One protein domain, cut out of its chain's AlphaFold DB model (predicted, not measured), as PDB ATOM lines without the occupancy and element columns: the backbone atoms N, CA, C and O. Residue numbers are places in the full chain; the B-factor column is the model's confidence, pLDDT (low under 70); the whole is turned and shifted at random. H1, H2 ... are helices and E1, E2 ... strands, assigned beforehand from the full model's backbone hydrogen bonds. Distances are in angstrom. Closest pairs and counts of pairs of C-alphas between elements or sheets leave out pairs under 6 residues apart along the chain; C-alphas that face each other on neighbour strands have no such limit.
ATOM      1  N   GLU A 245      99.216  84.152  15.421       93.75
ATOM      2  CA  GLU A 245      97.900  84.015  14.792       93.75
ATOM      3  C   GLU A 245      96.789  83.858  15.844       93.75
ATOM      4  O   GLU A 245      95.765  84.542  15.795       93.75
ATOM      5  N   ARG A 246      96.998  82.998  16.852       92.25
ATOM      6  CA  ARG A 246      96.044  82.847  17.965       92.25
ATOM      7  C   ARG A 246      95.885  84.133  18.773       92.25
ATOM      8  O   ARG A 246      94.778  84.411  19.232       92.25
ATOM      9  N   LEU A 247      96.965  84.887  18.972       91.06
ATOM     10  CA  LEU A 247      96.934  86.173  19.667       91.06
ATOM     11  C   LEU A 247      96.088  87.191  18.890       91.06
ATOM     12  O   LEU A 247      95.173  87.779  19.461       91.06
ATOM     13  N   LEU A 248      96.324  87.326  17.586       87.50
ATOM     14  CA  LEU A 248      95.603  88.260  16.717       87.50
ATOM     15  C   LEU A 248      94.125  87.897  16.568       87.50
ATOM     16  O   LEU A 248      93.267  88.772  16.663       87.50
ATOM     17  N   ARG A 249      93.802  86.601  16.448       83.44
ATOM     18  CA  ARG A 249      92.410  86.117  16.464       83.44
ATOM     19  C   ARG A 249      91.681  86.452  17.770       83.44
ATOM     20  O   ARG A 249      90.474  86.643  17.755       83.44
ATOM     21  N   ARG A 250      92.378  86.502  18.911       80.44
ATOM     22  CA  ARG A 250      91.780  86.919  20.193       80.44
ATOM     23  C   ARG A 250      91.630  88.435  20.284       80.44
ATOM     24  O   ARG A 250      90.591  88.906  20.731       80.44
ATOM     25  N   ALA A 251      92.634  89.187  19.835       72.81
ATOM     26  CA  ALA A 251      92.597  90.648  19.823       72.81
ATOM     27  C   ALA A 251      91.468  91.189  18.928       72.81
ATOM     28  O   ALA A 251      90.755  92.111  19.325       72.81
ATOM     29  N   SER A 252      91.228  90.558  17.773       64.19
ATOM     30  CA  SER A 252      90.120  90.919  16.881       64.19
ATOM     31  C   SER A 252      88.735  90.645  17.483       64.19
ATOM     32  O   SER A 252      87.775  91.338  17.150       64.19
ATOM     33  N   VAL A 253      88.620  89.679  18.403       56.28
ATOM     34  CA  VAL A 253      87.382  89.390  19.150       56.28
ATOM     35  C   VAL A 253      87.161  90.382  20.296       56.28
ATOM     36  O   VAL A 253      86.017  90.731  20.571       56.28
ATOM     37  N   ALA A 254      88.231  90.857  20.940       52.75
ATOM     38  CA  ALA A 254      88.154  91.763  22.086       52.75
ATOM     39  C   ALA A 254      87.968  93.247  21.712       52.75
ATOM     40  O   ALA A 254      87.668  94.047  22.593       52.75
ATOM     41  N   GLY A 255      88.122  93.623  20.434       50.06
ATOM     42  CA  GLY A 255      87.954  95.010  19.986       50.06
ATOM     43  C   GLY A 255      88.914  95.966  20.696       50.06
ATOM     44  O   GLY A 255      88.476  96.954  21.275       50.06
ATOM     45  N   ALA A 256      90.205  95.622  20.715       47.66
ATOM     46  CA  ALA A 256      91.224  96.374  21.437       47.66
ATOM     47  C   ALA A 256      91.529  97.716  20.748       47.66
ATOM     48  O   ALA A 256      92.244  97.765  19.750       47.66
ATOM     49  N   GLY A 257      90.974  98.787  21.304       52.12
ATOM     50  CA  GLY A 257      91.328 100.174  21.033       52.12
ATOM     51  C   GLY A 257      90.460 101.098  21.882       52.12
ATOM     52  O   GLY A 257      89.294 100.788  22.148       52.12
ATOM     53  N   ASP A 258      91.036 102.206  22.337       47.22
ATOM     54  CA  ASP A 258      90.281 103.227  23.052       47.22
ATOM     55  C   ASP A 258      89.281 103.886  22.092       47.22
ATOM     56  O   ASP A 258      89.571 104.149  20.921       47.22
ATOM     57  N   VAL A 259      88.048 104.069  22.568       54.28
ATOM     58  CA  VAL A 259      86.969 104.673  21.780       54.28
ATOM     59  C   VAL A 259      87.193 106.177  21.775       54.28
ATOM     60  O   VAL A 259      86.858 106.843  22.750       54.28
ATOM     61  N   VAL A 260      87.750 106.694  20.685       61.88
ATOM     62  CA  VAL A 260      88.043 108.125  20.533       61.88
ATOM     63  C   VAL A 260      86.789 108.880  20.120       61.88
ATOM     64  O   VAL A 260      86.448 109.908  20.697       61.88
ATOM     65  N   GLU A 261      86.046 108.329  19.163       68.62
ATOM     66  CA  GLU A 261      84.870 108.987  18.614       68.62
ATOM     67  C   GLU A 261      83.771 107.968  18.302       68.62
ATOM     68  O   GLU A 261      83.981 106.752  18.252       68.62
ATOM     69  N   VAL A 262      82.545 108.456  18.142       80.50
ATOM     70  CA  VAL A 262      81.399 107.630  17.786       80.50
ATOM     71  C   VAL A 262      80.698 108.264  16.594       80.50
ATOM     72  O   VAL A 262      80.219 109.388  16.701       80.50
ATOM     73  N   ARG A 263      80.617 107.517  15.492       87.62
ATOM     74  CA  ARG A 263      80.025 107.930  14.209       87.62
ATOM     75  C   ARG A 263      78.752 107.130  13.922       87.62
ATOM     76  O   ARG A 263      78.639 105.997  14.381       87.62
ATOM     77  N   GLU A 264      77.805 107.689  13.169       88.06
ATOM     78  CA  GLU A 264      76.636 106.947  12.664       88.06
ATOM     79  C   GLU A 264      77.073 105.813  11.716       88.06
ATOM     80  O   GLU A 264      77.987 105.972  10.909       88.06
ATOM     81  N   TYR A 265      76.464 104.640  11.862       87.50
ATOM     82  CA  TYR A 265      76.775 103.453  11.070       87.50
ATOM     83  C   TYR A 265      76.502 103.699   9.590       87.50
ATOM     84  O   TYR A 265      75.421 104.148   9.212       87.50
ATOM     85  N   VAL A 266      77.461 103.325   8.749       87.69
ATOM     86  CA  VAL A 266      77.320 103.316   7.295       87.69
ATOM     87  C   VAL A 266      77.399 101.873   6.802       87.69
ATOM     88  O   VAL A 266      78.124 101.048   7.357       87.69
ATOM     89  N   ALA A 267      76.642 101.547   5.753       75.56
ATOM     90  CA  ALA A 267      76.682 100.224   5.137       75.56
ATOM     91  C   ALA A 267      78.126  99.852   4.744       75.56
ATOM     92  O   ALA A 267      78.768 100.559   3.972       75.56
ATOM     93  N   GLY A 268      78.630  98.749   5.309       71.94
ATOM     94  CA  GLY A 268      80.032  98.322   5.199       71.94
ATOM     95  C   GLY A 268      80.794  98.364   6.528       71.94
ATOM     96  O   GLY A 268      81.818  97.694   6.664       71.94
ATOM     97  N   ASP A 269      80.279  99.075   7.534       73.00
ATOM     98  CA  ASP A 269      80.882  99.088   8.863       73.00
ATOM     99  C   ASP A 269      80.746  97.721   9.567       73.00
ATOM    100  O   ASP A 269      79.721  97.039   9.452       73.00
ATOM    101  N   PRO A 270      81.748  97.287  10.356       70.81
ATOM    102  CA  PRO A 270      81.656  96.021  11.068       70.81
ATOM    103  C   PRO A 270      80.569  96.091  12.147       70.81
ATOM    104  O   PRO A 270      80.703  96.847  13.110       70.81
ATOM    105  N   VAL A 271      79.558  95.219  12.068       78.19
ATOM    106  CA  VAL A 271      78.471  95.099  13.071       78.19
ATOM    107  C   VAL A 271      79.016  94.975  14.503       78.19
ATOM    108  O   VAL A 271      78.439  95.481  15.459       78.19
ATOM    109  N   ARG A 272      80.191  94.356  14.667       73.50
ATOM    110  CA  ARG A 272      80.857  94.181  15.970       73.50
ATOM    111  C   ARG A 272      81.371  95.480  16.597       73.50
ATOM    112  O   ARG A 272      81.611  95.505  17.799       73.50
ATOM    113  N   ARG A 273      81.558  96.545  15.811       75.25
ATOM    114  CA  ARG A 273      81.981  97.866  16.299       75.25
ATOM    115  C   ARG A 273      80.797  98.754  16.696       75.25
ATOM    116  O   ARG A 273      81.027  99.869  17.164       75.25
ATOM    117  N   ILE A 274      79.558  98.272  16.561       83.62
ATOM    118  CA  ILE A 274      78.365  98.999  17.000       83.62
ATOM    119  C   ILE A 274      78.404  99.174  18.520       83.62
ATOM    120  O   ILE A 274      78.524  98.224  19.297       83.62
ATOM    121  N   HIS A 275      78.287 100.419  18.967       86.44
ATOM    122  CA  HIS A 275      78.177 100.756  20.372       86.44
ATOM    123  C   HIS A 275      76.726 100.586  20.834       86.44
ATOM    124  O   HIS A 275      76.033 101.574  21.067       86.44
ATOM    125  N   TRP A 276      76.289  99.345  21.070       85.62
ATOM    126  CA  TRP A 276      74.896  98.996  21.406       85.62
ATOM    127  C   TRP A 276      74.230  99.932  22.423       85.62
ATOM    128  O   TRP A 276      73.160 100.467  22.165       85.62
ATOM    129  N   LYS A 277      74.911 100.234  23.537       88.25
ATOM    130  CA  LYS A 277      74.389 101.134  24.583       88.25
ATOM    131  C   LYS A 277      74.161 102.583  24.117       88.25
ATOM    132  O   LYS A 277      73.276 103.248  24.637       88.25
ATOM    133  N   LYS A 278      74.974 103.093  23.190       85.44
ATOM    134  CA  LYS A 278      74.864 104.463  22.662       85.44
ATOM    135  C   LYS A 278      73.907 104.488  21.472       85.44
ATOM    136  O   LYS A 278      73.159 105.446  21.347       85.44
ATOM    137  N   SER A 279      73.838 103.398  20.705       90.56
ATOM    138  CA  SER A 279      72.826 103.213  19.666       90.56
ATOM    139  C   SER A 279      71.411 103.195  20.217       90.56
ATOM    140  O   SER A 279      70.559 103.904  19.704       90.56
ATOM    141  N   LEU A 280      71.196 102.487  21.330       90.00
ATOM    142  CA  LEU A 280      69.925 102.501  22.059       90.00
ATOM    143  C   LEU A 280      69.533 103.895  22.573       90.00
ATOM    144  O   LEU A 280      68.355 104.199  22.658       90.00
ATOM    145  N   LYS A 281      70.507 104.739  22.940       89.81
ATOM    146  CA  LYS A 281      70.243 106.096  23.448       89.81
ATOM    147  C   LYS A 281      69.959 107.118  22.350       89.81
ATOM    148  O   LYS A 281      69.278 108.097  22.615       89.81
ATOM    149  N   LEU A 282      70.558 106.937  21.177       87.25
ATOM    150  CA  LEU A 282      70.477 107.878  20.057       87.25
ATOM    151  C   LEU A 282      69.454 107.449  18.996       87.25
ATOM    152  O   LEU A 282      69.322 108.144  17.997       87.25
ATOM    153  N   ASP A 283      68.795 106.305  19.200       89.00
ATOM    154  CA  ASP A 283      67.883 105.645  18.252       89.00
ATOM    155  C   ASP A 283      68.472 105.484  16.837       89.00
ATOM    156  O   ASP A 283      67.800 105.568  15.813       89.00
ATOM    157  N   LYS A 284      69.794 105.292  16.781       91.00
ATOM    158  CA  LYS A 284      70.582 105.173  15.551       91.00
ATOM    159  C   LYS A 284      71.747 104.225  15.770       91.00
ATOM    160  O   LYS A 284      72.406 104.269  16.812       91.00
ATOM    161  N   TYR A 285      72.067 103.383  14.789       89.81
ATOM    162  CA  TYR A 285      73.276 102.562  14.873       89.81
ATOM    163  C   TYR A 285      74.504 103.466  14.847       89.81
ATOM    164  O   TYR A 285      74.654 104.307  13.969       89.81
ATOM    165  N   VAL A 286      75.382 103.299  15.830       90.81
ATOM    166  CA  VAL A 286      76.590 104.106  15.957       90.81
ATOM    167  C   VAL A 286      77.780 103.206  16.210       90.81
ATOM    168  O   VAL A 286      77.682 102.225  16.945       90.81
ATOM    169  N   VAL A 287      78.904 103.534  15.597       85.25
ATOM    170  CA  VAL A 287      80.099 102.703  15.526       85.25
ATOM    171  C   VAL A 287      81.223 103.386  16.293       85.25
ATOM    172  O   VAL A 287      81.415 104.596  16.185       85.25
ATOM    173  N   LYS A 288      81.963 102.607  17.088       82.12
ATOM    174  CA  LYS A 288      83.174 103.063  17.780       82.12
ATOM    175  C   LYS A 288      84.279 103.306  16.750       82.12
ATOM    176  O   LYS A 288      84.711 102.357  16.088       82.12
ATOM    177  N   LEU A 289      84.734 104.549  16.630       66.00
ATOM    178  CA  LEU A 289      85.959 104.898  15.924       66.00
ATOM    179  C   LEU A 289      87.114 104.798  16.922       66.00
ATOM    180  O   LEU A 289      87.092 105.422  17.983       66.00
ATOM    181  N   MET A 290      88.077 103.943  16.598       64.12
ATOM    182  CA  MET A 290      89.303 103.785  17.380       64.12
ATOM    183  C   MET A 290      90.381 104.655  16.741       64.12
ATOM    184  O   MET A 290      90.393 104.774  15.514       64.12
ATOM    185  N   GLU A 291      91.276 105.231  17.544       55.69
ATOM    186  CA  GLU A 291      92.464 105.918  17.029       55.69
ATOM    187  C   GLU A 291      93.256 104.933  16.160       55.69
ATOM    188  O   GLU A 291      93.703 103.883  16.631       55.69
TER     189      GLU A 291
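Overview. This is residues 245 to 291 of the 426 residues of an uncharacterized protein of Thermocladium modestius (UniProt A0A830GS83). This is a small head with a helical arm: strands E1 and E2 pair as a short antiparallel ribbon, the short helix H2 lies by the start of E2, and residues 245 to 251 of helix H1 stick out as the arm. A long looping link, residues 265 to 275, joins E1 to H2. The printed part has 47 residues, with two named helices and two named strands in the order H1, E1, H2, E2; the sheet order is E1 - E2, antiparallel, and the class is mixed, helices and strands. The whole is only just loose, close to compact, with a radius of gyration of the C-alphas of 11.7 A. Its outline is elongated, 37 by 20 by 16 A, and the arm makes much of the length.

Along the chain. H1 runs from residue 245 to residue 254, starting at C-alpha 245 at (97.900, 84.015, 14.792), and is 14.4 A long. E1, residues 259 to 264, is 14.0 A long and ends at C-alpha 264 at (76.636, 106.947, 12.664). H2, residues 276 to 282, is 10.0 A long. E2, residues 286 to 290, is 12.8 A long and ends at C-alpha 290 at (89.303, 103.785, 17.380).

Arrangement. H1 is apart from H2 and from E2, and its residues 245 to 251 stand free. E1 and E2 are antiparallel neighbours, with 147 degrees between their N-to-C directions. Among the C-alphas that face each other are those of Val 262 and Lys 288, 4.9 A apart, and those of Glu 264 and Val 286, 4.3 A apart. Across the pair, N 287 and O 263 are within hydrogen-bond range at 2.8 A, and so are N 289 and O 261 at 2.8 A. The closest C-alphas of H2 and E2 are those of Ser 279 and Val 286, 5.4 A apart. Within the helices, 5 of 6 O i to N i+4 pairs in H1 and 2 of 3 in H2 are within hydrogen-bond range.

Size, cuts and confidence. The two C-alphas farthest apart are those of Glu 245 and Asp 283, at 37.2 A. The printed part has no cut. The links H1 to E1 and H2 to E2 are tight, with 4 and 3 residues between the elements, and the link E1 to H2 is long, with 11 residues. The mean pLDDT of the printed part is 76.7; 13 residues are under 70, namely residues 252 to 261 and residues 289 to 291.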